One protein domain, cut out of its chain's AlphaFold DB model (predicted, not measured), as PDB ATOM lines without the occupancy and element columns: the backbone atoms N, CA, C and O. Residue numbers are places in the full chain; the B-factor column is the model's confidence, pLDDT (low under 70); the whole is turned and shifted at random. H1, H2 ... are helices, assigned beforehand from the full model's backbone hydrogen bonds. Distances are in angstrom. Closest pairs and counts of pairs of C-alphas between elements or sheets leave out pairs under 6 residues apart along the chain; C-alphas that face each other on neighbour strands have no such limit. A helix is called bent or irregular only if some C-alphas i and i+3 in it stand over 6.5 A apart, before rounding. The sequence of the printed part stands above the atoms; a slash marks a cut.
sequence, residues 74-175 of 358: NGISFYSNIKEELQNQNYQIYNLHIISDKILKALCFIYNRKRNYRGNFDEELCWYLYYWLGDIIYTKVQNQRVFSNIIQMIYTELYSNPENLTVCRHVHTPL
ATOM      1  N   ASN A  74     248.023 214.772 343.992       89.12
ATOM      2  CA  ASN A  74     247.506 215.103 342.650       89.12
ATOM      3  C   ASN A  74     248.252 214.431 341.475       89.12
ATOM      4  O   ASN A  74     247.694 214.336 340.390       89.12
ATOM      5  N   GLY A  75     249.512 214.023 341.668       87.88
ATOM      6  CA  GLY A  75     250.322 213.333 340.656       87.88
ATOM      7  C   GLY A  75     250.346 211.806 340.789       87.88
ATOM      8  O   GLY A  75     251.183 211.171 340.158       87.88
ATOM      9  N   ILE A  76     249.501 211.218 341.641       90.00
ATOM     10  CA  ILE A  76     249.521 209.785 341.972       90.00
ATOM     11  C   ILE A  76     248.262 209.128 341.402       90.00
ATOM     12  O   ILE A  76     247.160 209.638 341.595       90.00
ATOM     13  N   SER A  77     248.403 207.994 340.710       91.12
ATOM     14  CA  SER A  77     247.303 207.409 339.924       91.12
ATOM     15  C   SER A  77     246.052 207.109 340.748       91.12
ATOM     16  O   SER A  77     244.969 207.497 340.326       91.12
ATOM     17  N   PHE A  78     246.190 206.520 341.945       91.75
ATOM     18  CA  PHE A  78     245.046 206.194 342.812       91.75
ATOM     19  C   PHE A  78     244.175 207.432 343.093       91.75
ATOM     20  O   PHE A  78     242.954 207.347 343.179       91.75
ATOM     21  N   TYR A  79     244.806 208.604 343.223       93.94
ATOM     22  CA  TYR A  79     244.124 209.855 343.522       93.94
ATOM     23  C   TYR A  79     243.323 210.341 342.311       93.94
ATOM     24  O   TYR A  79     242.159 210.714 342.459       93.94
ATOM     25  N   SER A  80     243.914 210.298 341.113       93.69
ATOM     26  CA  SER A  80     243.231 210.655 339.864       93.69
ATOM     27  C   SER A  80     242.110 209.670 339.524       93.69
ATOM     28  O   SER A  80     240.991 210.110 339.281       93.69
ATOM     29  N   ASN A  81     242.363 208.362 339.621       93.44
ATOM     30  CA  ASN A  81     241.388 207.302 339.354       93.44
ATOM     31  C   ASN A  81     240.134 207.454 340.237       93.44
ATOM     32  O   ASN A  81     239.010 207.514 339.738       93.44
ATOM     33  N   ILE A  82     240.319 207.595 341.559       94.62
ATOM     34  CA  ILE A  82     239.208 207.803 342.503       94.62
ATOM     35  C   ILE A  82     238.515 209.148 342.247       94.62
ATOM     36  O   ILE A  82     237.292 209.243 342.369       94.62
ATOM     37  N   LYS A  83     239.262 210.203 341.899       95.62
ATOM     38  CA  LYS A  83     238.691 211.522 341.596       95.62
ATOM     39  C   LYS A  83     237.772 211.467 340.380       95.62
ATOM     40  O   LYS A  83     236.652 211.962 340.467       95.62
ATOM     41  N   GLU A  84     238.238 210.877 339.284       93.81
ATOM     42  CA  GLU A  84     237.472 210.720 338.048       93.81
ATOM     43  C   GLU A  84     236.217 209.882 338.292       93.81
ATOM     44  O   GLU A  84     235.121 210.317 337.943       93.81
ATOM     45  N   GLU A  85     236.332 208.753 338.999       93.50
ATOM     46  CA  GLU A  85     235.178 207.891 339.264       93.50
ATOM     47  C   GLU A  85     234.162 208.538 340.227       93.50
ATOM     48  O   GLU A  85     232.959 208.472 339.984       93.50
ATOM     49  N   LEU A  86     234.589 209.268 341.267       94.06
ATOM     50  CA  LEU A  86     233.672 210.035 342.134       94.06
ATOM     51  C   LEU A  86     233.019 211.242 341.429       94.06
ATOM     52  O   LEU A  86     232.030 211.785 341.933       94.06
ATOM     53  N   GLN A  87     233.568 211.681 340.294       91.81
ATOM     54  CA  GLN A  87     233.052 212.769 339.453       91.81
ATOM     55  C   GLN A  87     232.326 212.252 338.193       91.81
ATOM     56  O   GLN A  87     231.755 213.044 337.442       91.81
ATOM     57  N   ASN A  88     232.288 210.930 337.995       89.69
ATOM     58  CA  ASN A  88     231.629 210.255 336.882       89.69
ATOM     59  C   ASN A  88     230.110 210.530 336.878       89.69
ATOM     60  O   ASN A  88     229.457 210.580 337.928       89.69
ATOM     61  N   GLN A  89     229.529 210.651 335.679       83.44
ATOM     62  CA  GLN A  89     228.086 210.810 335.454       83.44
ATOM     63  C   GLN A  89     227.265 209.739 336.197       83.44
ATOM     64  O   GLN A  89     226.222 210.052 336.773       83.44
ATOM     65  N   ASN A  90     227.788 208.509 336.294       84.12
ATOM     66  CA  ASN A  90     227.169 207.392 337.019       84.12
ATOM     67  C   ASN A  90     226.833 207.701 338.493       84.12
ATOM     68  O   ASN A  90     225.874 207.144 339.031       84.12
ATOM     69  N   TYR A  91     227.575 208.604 339.148       87.50
ATOM     70  CA  TYR A  91     227.315 209.019 340.533       87.50
ATOM     71  C   TYR A  91     226.814 210.461 340.672       87.50
ATOM     72  O   TYR A  91     226.633 210.944 341.796       87.50
ATOM     73  N   GLN A  92     226.536 211.149 339.561       83.81
ATOM     74  CA  GLN A  92     226.050 212.530 339.577       83.81
ATOM     75  C   GLN A  92     224.723 212.651 340.344       83.81
ATOM     76  O   GLN A  92     224.574 213.565 341.152       83.81
ATOM     77  N   ILE A  93     223.822 211.667 340.205       90.00
ATOM     78  CA  ILE A  93     222.548 211.580 340.946       90.00
ATOM     79  C   ILE A  93     222.725 211.573 342.478       90.00
ATOM     80  O   ILE A  93     221.860 212.053 343.207       90.00
ATOM     81  N   TYR A  94     223.862 211.083 342.980       91.12
ATOM     82  CA  TYR A  94     224.189 211.069 344.411       91.12
ATOM     83  C   TYR A  94     224.969 212.312 344.861       91.12
ATOM     84  O   TYR A  94     225.210 212.488 346.053       91.12
ATOM     85  N   ASN A  95     225.355 213.197 343.938       90.81
ATOM     86  CA  ASN A  95     226.163 214.386 344.211       90.81
ATOM     87  C   ASN A  95     227.502 214.077 344.922       90.81
ATOM     88  O   ASN A  95     227.943 214.841 345.786       90.81
ATOM     89  N   LEU A  96     228.166 212.965 344.564       92.31
ATOM     90  CA  LEU A  96     229.469 212.594 345.148       92.31
ATOM     91  C   LEU A  96     230.566 213.630 344.865       92.31
ATOM     92  O   LEU A  96     231.445 213.825 345.703       92.31
ATOM     93  N   HIS A  97     230.471 214.366 343.753       90.81
ATOM     94  CA  HIS A  97     231.388 215.458 343.418       90.81
ATOM     95  C   HIS A  97     231.530 216.499 344.551       90.81
ATOM     96  O   HIS A  97     232.621 217.025 344.750       90.81
ATOM     97  N   ILE A  98     230.477 216.737 345.350       93.12
ATOM     98  CA  ILE A  98     230.483 217.686 346.483       93.12
ATOM     99  C   ILE A  98     231.400 217.211 347.625       93.12
ATOM    100  O   ILE A  98     231.997 218.025 348.323       93.12
ATOM    101  N   ILE A  99     231.511 215.896 347.832       94.81
ATOM    102  CA  ILE A  99     232.312 215.281 348.909       94.81
ATOM    103  C   ILE A  99     233.648 214.702 348.411       94.81
ATOM    104  O   ILE A  99     234.462 214.261 349.221       94.81
ATOM    105  N   SER A 100     233.889 214.743 347.096       95.31
ATOM    106  CA  SER A 100     235.069 214.189 346.421       95.31
ATOM    107  C   SER A 100     236.385 214.746 346.977       95.31
ATOM    108  O   SER A 100     237.218 213.965 347.424       95.31
ATOM    109  N   ASP A 101     236.556 216.071 347.050       95.69
ATOM    110  CA  ASP A 101     237.786 216.701 347.568       95.69
ATOM    111  C   ASP A 101     238.083 216.318 349.032       95.69
ATOM    112  O   ASP A 101     239.225 216.010 349.377       95.69
ATOM    113  N   LYS A 102     237.048 216.239 349.881       97.12
ATOM    114  CA  LYS A 102     237.192 215.804 351.279       97.12
ATOM    115  C   LYS A 102     237.671 214.349 351.365       97.12
ATOM    116  O   LYS A 102     238.610 214.057 352.101       97.12
ATOM    117  N   ILE A 103     237.057 213.451 350.591       97.75
ATOM    118  CA  ILE A 103     237.464 212.039 350.509       97.75
ATOM    119  C   ILE A 103     238.912 211.929 350.011       97.75
ATOM    120  O   ILE A 103     239.730 211.260 350.637       97.75
ATOM    121  N   LEU A 104     239.254 212.626 348.931       97.56
ATOM    122  CA  LEU A 104     240.581 212.596 348.317       97.56
ATOM    123  C   LEU A 104     241.694 213.065 349.268       97.56
ATOM    124  O   LEU A 104     242.757 212.442 349.312       97.56
ATOM    125  N   LYS A 105     241.448 214.093 350.089       98.06
ATOM    126  CA  LYS A 105     242.397 214.553 351.119       98.06
ATOM    127  C   LYS A 105     242.615 213.526 352.230       98.06
ATOM    128  O   LYS A 105     243.753 213.298 352.639       98.06
ATOM    129  N   ALA A 106     241.561 212.856 352.689       98.19
ATOM    130  CA  ALA A 106     241.670 211.781 353.676       98.19
ATOM    131  C   ALA A 106     242.408 210.542 353.133       98.19
ATOM    132  O   ALA A 106     243.197 209.917 353.845       98.19
ATOM    133  N   LEU A 107     242.191 210.211 351.857       97.06
ATOM    134  CA  LEU A 107     242.919 209.146 351.165       97.06
ATOM    135  C   LEU A 107     244.397 209.510 350.962       97.06
ATOM    136  O   LEU A 107     245.269 208.661 351.135       97.06
ATOM    137  N   CYS A 108     244.693 210.780 350.673       96.75
ATOM    138  CA  CYS A 108     246.065 211.267 350.583       96.75
ATOM    139  C   CYS A 108     246.803 211.187 351.930       96.75
ATOM    140  O   CYS A 108     247.935 210.710 351.968       96.75
ATOM    141  N   PHE A 109     246.140 211.540 353.042       97.31
ATOM    142  CA  PHE A 109     246.688 211.383 354.396       97.31
ATOM    143  C   PHE A 109     247.136 209.940 354.682       97.31
ATOM    144  O   PHE A 109     248.285 209.700 355.057       97.31
ATOM    145  N   ILE A 110     246.257 208.948 354.492       95.75
ATOM    146  CA  ILE A 110     246.599 207.550 354.810       95.75
ATOM    147  C   ILE A 110     247.635 206.968 353.840       95.75
ATOM    148  O   ILE A 110     248.519 206.222 354.270       95.75
ATOM    149  N   TYR A 111     247.593 207.369 352.567       94.88
ATOM    150  CA  TYR A 111     248.619 207.035 351.584       94.88
ATOM    151  C   TYR A 111     249.995 207.582 351.999       94.88
ATOM    152  O   TYR A 111     250.952 206.813 352.113       94.88
ATOM    153  N   ASN A 112     250.098 208.879 352.314       93.69
ATOM    154  CA  ASN A 112     251.344 209.503 352.770       93.69
ATOM    155  C   ASN A 112     251.816 208.884 354.092       93.69
ATOM    156  O   ASN A 112     253.008 208.618 354.265       93.69
ATOM    157  N   ARG A 113     250.892 208.542 355.000       94.06
ATOM    158  CA  ARG A 113     251.203 207.816 356.236       94.06
ATOM    159  C   ARG A 113     251.827 206.446 355.955       94.06
ATOM    160  O   ARG A 113     252.836 206.122 356.580       94.06
ATOM    161  N   LYS A 114     251.293 205.660 355.011       92.94
ATOM    162  CA  LYS A 114     251.900 204.381 354.597       92.94
ATOM    163  C   LYS A 114     253.251 204.600 353.921       92.94
ATOM    164  O   LYS A 114     254.214 203.918 354.262       92.94
ATOM    165  N   ARG A 115     253.340 205.557 352.994       91.19
ATOM    166  CA  ARG A 115     254.555 205.873 352.230       91.19
ATOM    167  C   ARG A 115     255.721 206.263 353.138       91.19
ATOM    168  O   ARG A 115     256.816 205.737 352.956       91.19
ATOM    169  N   ASN A 116     255.469 207.123 354.123       91.12
ATOM    170  CA  ASN A 116     256.491 207.679 355.012       91.12
ATOM    171  C   ASN A 116     256.853 206.747 356.183       91.12
ATOM    172  O   ASN A 116     257.951 206.849 356.724       91.12
ATOM    173  N   TYR A 117     255.963 205.824 356.571       89.31
ATOM    174  CA  TYR A 117     256.147 204.946 357.736       89.31
ATOM    175  C   TYR A 117     255.934 203.457 357.409       89.31
ATOM    176  O   TYR A 117     255.378 202.727 358.225       89.31
ATOM    177  N   ARG A 118     256.386 202.992 356.231       84.12
ATOM    178  CA  ARG A 118     256.091 201.650 355.670       84.12
ATOM    179  C   ARG A 118     256.160 200.492 356.677       84.12
ATOM    180  O   ARG A 118     255.226 199.698 356.729       84.12
ATOM    181  N   GLY A 119     257.236 200.407 357.467       83.19
ATOM    182  CA  GLY A 119     257.455 199.322 358.439       83.19
ATOM    183  C   GLY A 119     256.671 199.442 359.754       83.19
ATOM    184  O   GLY A 119     256.470 198.438 360.423       83.19
ATOM    185  N   ASN A 120     256.192 200.642 360.095       88.00
ATOM    186  CA  ASN A 120     255.478 200.951 361.344       88.00
ATOM    187  C   ASN A 120     254.062 201.488 361.064       88.00
ATOM    188  O   ASN A 120     253.525 202.295 361.827       88.00
ATOM    189  N   PHE A 121     253.478 201.111 359.925       91.38
ATOM    190  CA  PHE A 121     252.141 201.549 359.560       91.38
ATOM    191  C   PHE A 121     251.095 200.804 360.383       91.38
ATOM    192  O   PHE A 121     251.073 199.577 360.438       91.38
ATOM    193  N   ASP A 122     250.209 201.577 360.994       91.19
ATOM    194  CA  ASP A 122     249.077 201.065 361.742       91.19
ATOM    195  C   ASP A 122     247.964 200.639 360.775       91.19
ATOM    196  O   ASP A 122     247.161 201.464 360.341       91.19
ATOM    197  N   GLU A 123     247.922 199.347 360.440       90.56
ATOM    198  CA  GLU A 123     246.889 198.739 359.585       90.56
ATOM    199  C   GLU A 123     245.460 198.947 360.135       90.56
ATOM    200  O   GLU A 123     244.488 198.861 359.383       90.56
ATOM    201  N   GLU A 124     245.293 199.285 361.421       91.44
ATOM    202  CA  GLU A 124     243.988 199.643 361.987       91.44
ATOM    203  C   GLU A 124     243.436 200.957 361.405       91.44
ATOM    204  O   GLU A 124     242.217 201.125 361.329       91.44
ATOM    205  N   LEU A 125     244.295 201.856 360.895       94.56
ATOM    206  CA  LEU A 125     243.881 203.062 360.159       94.56
ATOM    207  C   LEU A 125     242.958 202.741 358.981       94.56
ATOM    208  O   LEU A 125     242.082 203.542 358.669       94.56
ATOM    209  N   CYS A 126     243.088 201.560 358.377       95.12
ATOM    210  CA  CYS A 126     242.210 201.116 357.301       95.12
ATOM    211  C   CYS A 126     240.781 200.797 357.775       95.12
ATOM    212  O   CYS A 126     239.852 200.918 356.978       95.12
ATOM    213  N   TRP A 127     240.572 200.453 359.051       94.25
ATOM    214  CA  TRP A 127     239.231 200.310 359.634       94.25
ATOM    215  C   TRP A 127     238.621 201.662 360.009       94.25
ATOM    216  O   TRP A 127     237.453 201.899 359.708       94.25
ATOM    217  N   TYR A 128     239.408 202.584 360.579       96.56
ATOM    218  CA  TYR A 128     238.932 203.957 360.802       96.56
ATOM    219  C   TYR A 128     238.583 204.648 359.472       96.56
ATOM    220  O   TYR A 128     237.538 205.284 359.380       96.56
ATOM    221  N   LEU A 129     239.382 204.461 358.414       97.25
ATOM    222  CA  LEU A 129     239.052 204.962 357.078       97.25
ATOM    223  C   LEU A 129     237.709 204.403 356.578       97.25
ATOM    224  O   LEU A 129     236.894 205.170 356.077       97.25
ATOM    225  N   TYR A 130     237.448 203.101 356.740       95.94
ATOM    226  CA  TYR A 130     236.207 202.464 356.277       95.94
ATOM    227  C   TYR A 130     234.982 203.096 356.938       95.94
ATOM    228  O   TYR A 130     234.019 203.475 356.266       95.94
ATOM    229  N   TYR A 131     235.045 203.258 358.259       96.06
ATOM    230  CA  TYR A 131     233.953 203.842 359.023       96.06
ATOM    231  C   TYR A 131     233.779 205.344 358.770       96.06
ATOM    232  O   TYR A 131     232.652 205.821 358.677       96.06
ATOM    233  N   TRP A 132     234.872 206.079 358.569       97.62
ATOM    234  CA  TRP A 132     234.836 207.495 358.209       97.62
ATOM    235  C   TRP A 132     234.267 207.737 356.802       97.62
ATOM    236  O   TRP A 132     233.401 208.593 356.610       97.62
ATOM    237  N   LEU A 133     234.696 206.937 355.818       96.69
ATOM    238  CA  LEU A 133     234.149 206.968 354.461       96.69
ATOM    239  C   LEU A 133     232.652 206.669 354.477       96.69
ATOM    240  O   LEU A 133     231.895 207.344 353.785       96.69
ATOM    241  N   GLY A 134     232.206 205.694 355.274       94.88
ATOM    242  CA  GLY A 134     230.785 205.386 355.389       94.88
ATOM    243  C   GLY A 134     229.964 206.488 356.051       94.88
ATOM    244  O   GLY A 134     228.918 206.828 355.502       94.88
ATOM    245  N   ASP A 135     230.449 207.120 357.127       95.00
ATOM    246  CA  ASP A 135     229.779 208.283 357.733       95.00
ATOM    247  C   ASP A 135     229.542 209.401 356.698       95.00
ATOM    248  O   ASP A 135     228.475 210.015 356.685       95.00
ATOM    249  N   ILE A 136     230.487 209.622 355.775       95.44
ATOM    250  CA  ILE A 136     230.367 210.616 354.698       95.44
ATOM    251  C   ILE A 136     229.468 210.125 353.552       95.44
ATOM    252  O   ILE A 136     228.526 210.824 353.163       95.44
ATOM    253  N   ILE A 137     229.719 208.936 353.001       94.94
ATOM    254  CA  ILE A 137     229.016 208.423 351.814       94.94
ATOM    255  C   ILE A 137     227.538 208.146 352.135       94.94
ATOM    256  O   ILE A 137     226.676 208.487 351.323       94.94
ATOM    257  N   TYR A 138     227.199 207.650 353.331       93.81
ATOM    258  CA  TYR A 138     225.804 207.442 353.749       93.81
ATOM    259  C   TYR A 138     225.009 208.740 354.004       93.81
ATOM    260  O   TYR A 138     223.800 208.660 354.262       93.81
ATOM    261  N   THR A 139     225.617 209.931 353.891       93.56
ATOM    262  CA  THR A 139     224.861 211.198 353.765       93.56
ATOM    263  C   THR A 139     224.274 211.396 352.365       93.56
ATOM    264  O   THR A 139     223.295 212.122 352.210       93.56
ATOM    265  N   LYS A 140     224.848 210.739 351.347       93.88
ATOM    266  CA  LYS A 140     224.499 210.882 349.924       93.88
ATOM    267  C   LYS A 140     223.850 209.630 349.336       93.88
ATOM    268  O   LYS A 140     222.891 209.722 348.575       93.88
ATOM    269  N   VAL A 141     224.348 208.456 349.712       92.31
ATOM    270  CA  VAL A 141     223.986 207.163 349.130       92.31
ATOM    271  C   VAL A 141     223.336 206.294 350.200       92.31
ATOM    272  O   VAL A 141     224.019 205.746 351.055       92.31
ATOM    273  N   GLN A 142     222.009 206.131 350.155       89.69
ATOM    274  CA  GLN A 142     221.309 205.180 351.042       89.69
ATOM    275  C   GLN A 142     221.284 203.747 350.478       89.69
ATOM    276  O   GLN A 142     221.000 202.795 351.203       89.69
ATOM    277  N   ASN A 143     221.571 203.570 349.183       90.75
ATOM    278  CA  ASN A 143     221.541 202.266 348.528       90.75
ATOM    279  C   ASN A 143     222.797 201.444 348.882       90.75
ATOM    280  O   ASN A 143     223.909 201.815 348.514       90.75
ATOM    281  N   GLN A 144     222.606 200.298 349.544       91.31
ATOM    282  CA  GLN A 144     223.689 199.403 349.974       91.31
ATOM    283  C   GLN A 144     224.606 198.948 348.830       91.31
ATOM    284  O   GLN A 144     225.817 198.867 349.034       91.31
ATOM    285  N   ARG A 145     224.066 198.641 347.643       90.62
ATOM    286  CA  ARG A 145     224.872 198.178 346.500       90.62
ATOM    287  C   ARG A 145     225.791 199.296 346.018       90.62
ATOM    288  O   ARG A 145     226.986 199.082 345.890       90.62
ATOM    289  N   VAL A 146     225.243 200.495 345.832       91.94
ATOM    290  CA  VAL A 146     226.014 201.668 345.394       91.94
ATOM    291  C   VAL A 146     227.078 202.040 346.431       91.94
ATOM    292  O   VAL A 146     228.229 202.241 346.063       91.94
ATOM    293  N   PHE A 147     226.734 202.041 347.725       92.62
ATOM    294  CA  PHE A 147     227.707 202.225 348.807       92.62
ATOM    295  C   PHE A 147     228.851 201.199 348.733       92.62
ATOM    296  O   PHE A 147     230.023 201.572 348.768       92.62
ATOM    297  N   SER A 148     228.510 199.915 348.583       91.88
ATOM    298  CA  SER A 148     229.490 198.825 348.523       91.88
ATOM    299  C   SER A 148     230.418 198.964 347.317       91.88
ATOM    300  O   SER A 148     231.622 198.790 347.471       91.88
ATOM    301  N   ASN A 149     229.886 199.349 346.151       91.81
ATOM    302  CA  ASN A 149     230.676 199.598 344.945       91.81
ATOM    303  C   ASN A 149     231.684 200.746 345.145       91.81
ATOM    304  O   ASN A 149     232.849 200.596 344.791       91.81
ATOM    305  N   ILE A 150     231.264 201.864 345.755       93.00
ATOM    306  CA  ILE A 150     232.145 203.020 346.012       93.00
ATOM    307  C   ILE A 150     233.275 202.637 346.977       93.00
ATOM    308  O   ILE A 150     234.439 202.930 346.708       93.00
ATOM    309  N   ILE A 151     232.957 201.946 348.079       94.06
ATOM    310  CA  ILE A 151     233.973 201.455 349.020       94.06
ATOM    311  C   ILE A 151     234.914 200.458 348.334       94.06
ATOM    312  O   ILE A 151     236.127 200.571 348.483       94.06
ATOM    313  N   GLN A 152     234.384 199.507 347.560       92.19
ATOM    314  CA  GLN A 152     235.202 198.517 346.864       92.19
ATOM    315  C   GLN A 152     236.169 199.180 345.876       92.19
ATOM    316  O   GLN A 152     237.341 198.811 345.857       92.19
ATOM    317  N   MET A 153     235.713 200.174 345.110       92.69
ATOM    318  CA  MET A 153     236.556 200.959 344.204       92.69
ATOM    319  C   MET A 153     237.706 201.639 344.962       92.69
ATOM    320  O   MET A 153     238.871 201.376 344.663       92.69
ATOM    321  N   ILE A 154     237.399 202.393 346.025       94.69
ATOM    322  CA  ILE A 154     238.408 203.093 346.836       94.69
ATOM    323  C   ILE A 154     239.439 202.110 347.422       94.69
ATOM    324  O   ILE A 154     240.644 202.339 347.331       94.69
ATOM    325  N   TYR A 155     238.992 200.988 347.991       94.00
ATOM    326  CA  TYR A 155     239.892 199.981 348.573       94.00
ATOM    327  C   TYR A 155     240.618 199.115 347.540       94.00
ATOM    328  O   TYR A 155     241.554 198.404 347.907       94.00
ATOM    329  N   THR A 156     240.212 199.139 346.271       91.75
ATOM    330  CA  THR A 156     240.956 198.484 345.188       91.75
ATOM    331  C   THR A 156     242.134 199.354 344.766       91.75
ATOM    332  O   THR A 156     243.260 198.869 344.725       91.75
ATOM    333  N   GLU A 157     241.903 200.653 344.590       92.06
ATOM    334  CA  GLU A 157     242.940 201.649 344.282       92.06
ATOM    335  C   GLU A 157     243.983 201.798 345.411       92.06
ATOM    336  O   GLU A 157     245.179 201.924 345.151       92.06
ATOM    337  N   LEU A 158     243.567 201.698 346.682       92.38
ATOM    338  CA  LEU A 158     244.490 201.660 347.832       92.38
ATOM    339  C   LEU A 158     245.277 200.342 347.972       92.38
ATOM    340  O   LEU A 158     246.273 200.306 348.701       92.38
ATOM    341  N   TYR A 159     244.832 199.262 347.329       90.25
ATOM    342  CA  TYR A 159     245.487 197.953 347.381       90.25
ATOM    343  C   TYR A 159     246.458 197.758 346.207       90.25
ATOM    344  O   TYR A 159     247.627 197.430 346.429       90.25
ATOM    345  N   SER A 160     245.980 198.017 344.985       78.94
ATOM    346  CA  SER A 160     246.667 197.816 343.701       78.94
ATOM    347  C   SER A 160     247.202 199.130 343.121       78.94
ATOM    348  O   SER A 160     246.869 199.517 342.003       78.94
ATOM    349  N   ASN A 161     248.041 199.831 343.880       70.19
ATOM    350  CA  ASN A 161     248.658 201.084 343.437       70.19
ATOM    351  C   ASN A 161     249.985 200.814 342.666       70.19
ATOM    352  O   ASN A 161     250.772 199.976 343.123       70.19
ATOM    353  N   PRO A 162     250.290 201.525 341.554       63.66
ATOM    354  CA  PRO A 162     251.467 201.281 340.704       63.66
ATOM    355  C   PRO A 162     252.839 201.371 341.386       63.66
ATOM    356  O   PRO A 162     253.801 200.798 340.883       63.66
ATOM    357  N   GLU A 163     252.959 202.040 342.538       69.75
ATOM    358  CA  GLU A 163     254.199 202.054 343.333       69.75
ATOM    359  C   GLU A 163     254.467 200.728 344.086       69.75
ATOM    360  O   GLU A 163     255.369 200.665 344.926       69.75
ATOM    361  N   ASN A 164     253.669 199.676 343.845       72.56
ATOM    362  CA  ASN A 164     253.652 198.412 344.599       72.56
ATOM    363  C   ASN A 164     253.486 198.615 346.120       72.56
ATOM    364  O   ASN A 164     253.957 197.819 346.936       72.56
ATOM    365  N   LEU A 165     252.815 199.701 346.518       85.12
ATOM    366  CA  LEU A 165     252.562 200.048 347.911       85.12
ATOM    367  C   LEU A 165     251.088 199.804 348.251       85.12
ATOM    368  O   LEU A 165     250.246 200.688 348.092       85.12
ATOM    369  N   THR A 166     250.794 198.615 348.772       90.19
ATOM    370  CA  THR A 166     249.499 198.300 349.387       90.19
ATOM    371  C   THR A 166     249.304 199.161 350.636       90.19
ATOM    372  O   THR A 166     249.957 198.934 351.655       90.19
ATOM    373  N   VAL A 167     248.423 200.161 350.562       92.44
ATOM    374  CA  VAL A 167     248.096 201.064 351.679       92.44
ATOM    375  C   VAL A 167     247.119 200.400 352.631       92.44
ATOM    376  O   VAL A 167     247.389 200.323 353.826       92.44
ATOM    377  N   CYS A 168     246.018 199.891 352.081       92.25
ATOM    378  CA  CYS A 168     245.004 199.156 352.817       92.25
ATOM    379  C   CYS A 168     244.674 197.861 352.091       92.25
ATOM    380  O   CYS A 168     244.507 197.837 350.873       92.25
ATOM    381  N   ARG A 169     244.540 196.775 352.854       84.88
ATOM    382  CA  ARG A 169     243.948 195.531 352.351       84.88
ATOM    383  C   ARG A 169     242.442 195.725 352.170       84.88
ATOM    384  O   ARG A 169     241.832 196.526 352.879       84.88
ATOM    385  N   HIS A 170     241.855 195.009 351.216       71.12
ATOM    386  CA  HIS A 170     240.441 195.158 350.883       71.12
ATOM    387  C   HIS A 170     239.514 194.914 352.088       71.12
ATOM    388  O   HIS A 170     239.704 193.968 352.854       71.12
ATOM    389  N   VAL A 171     238.460 195.726 352.205       67.38
ATOM    390  CA  VAL A 171     237.379 195.522 353.179       67.38
ATOM    391  C   VAL A 171     236.188 194.884 352.465       67.38
ATOM    392  O   VAL A 171     235.474 195.533 351.704       67.38
ATOM    393  N   HIS A 172     235.980 193.588 352.698       59.19
ATOM    394  CA  HIS A 172     234.987 192.771 351.994       59.19
ATOM    395  C   HIS A 172     233.760 192.458 352.857       59.19
ATOM    396  O   HIS A 172     233.478 191.303 353.177       59.19
ATOM    397  N   THR A 173     232.995 193.479 353.243       63.25
ATOM    398  CA  THR A 173     231.664 193.242 353.824       63.25
ATOM    399  C   THR A 173     230.665 194.302 353.355       63.25
ATOM    400  O   THR A 173     230.659 195.422 353.872       63.25
ATOM    401  N   PRO A 174     229.801 193.963 352.379       64.50
ATOM    402  CA  PRO A 174     228.617 194.747 352.051       64.50
ATOM    403  C   PRO A 174     227.681 194.782 353.263       64.50
ATOM    404  O   PRO A 174     227.012 193.797 353.574       64.50
ATOM    405  N   LEU A 175     227.620 195.918 353.950       75.56
ATOM    406  CA  LEU A 175     226.712 196.134 355.073       75.56
ATOM    407  C   LEU A 175     225.566 197.047 354.636       75.56
ATOM    408  O   LEU A 175     225.770 198.011 353.899       75.56
TER     409      LEU A 175
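AT A GLANCE: This is residues 74 to 175 of the 358 residues of an uncharacterized protein of Plasmodium vivax Brazil I (UniProt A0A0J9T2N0). Four helices, H1, H3, H4 and H5, make an up-and-down bundle, each running against the one before it, and stand like the four sides of a box, with H3 opposite H5 and H1 opposite H4. The short H2 sits at one end, at the turn from H1 to H3, and residues 158 to 175 loop round past the end of H5 and fold back along it. The printed part has 102 residues with five named helices, H1 to H5 in chain order, and no named strand; its class is all helix. It is compact, with a radius of gyration of the C-alphas of 13.1 A and spans of 40 by 29 by 19 A.

IN THESE COORDINATES: H3, the longest helix, holds residues 97 to 116 and is 28.7 A long, from C-alpha 97 at (231.388, 215.458, 343.418) to C-alpha 116 at (256.491, 207.679, 355.012). H1 holds residues 77 to 87, 15.2 A, and H2 residues 89 to 94, 9.8 A. H4 holds residues 125 to 137, 17.9 A. H5 holds residues 144 to 157, 20.2 A, and ends with C-alpha 157 at (242.940, 201.649, 344.282). H2 and H3 are irregular: C-alphas 90 and 93 are 7.4 A apart, and C-alphas 98 and 101 are also 7.4 A apart.

HOW THE PARTS SIT: H3 touches H1 at a shallow tilt of 15 degrees, opposite ways; their closest C-alphas are those of Gln 87 and His 97, 5.1 A apart. H3 and H4, a helical hairpin, only just touch, with 3 pairs of C-alphas within 8 A; the closest are those of Ile 103 and Leu 133, 7.2 A apart, and the tilt is a shallow 5 degrees. H4 and H5, also a helical hairpin, touch at a steep tilt of 42 degrees; H5 does so with residues 147 to 151 alone, and the closest C-alphas are those of Ile 137 and Phe 147, 7.0 A apart. H5 touches H1 with residues 153 to 157 alone, at a shallow tilt of 22 degrees, opposite ways; the closest C-alphas are those of Phe 78 and Glu 157, 5.2 A apart. H1 and H4 are apart, and so are H3 and H5. H2 meets H1 and H3 only through their links. Each O i to N i+4 pair is within hydrogen-bond range in H1, H4 and H5; in H3 14 of 16 are, and in H2 0 of 2, beside 2 of 3 O i to N i+3 pairs.

THE WHOLE: The two C-alphas farthest apart, those of Ile 93 and Gly 119, are 40.9 A from each other. The printed part has no cut and no long link. The mean pLDDT of the printed part is 90.0; residues 162 to 163 and 171 to 174 are under 70.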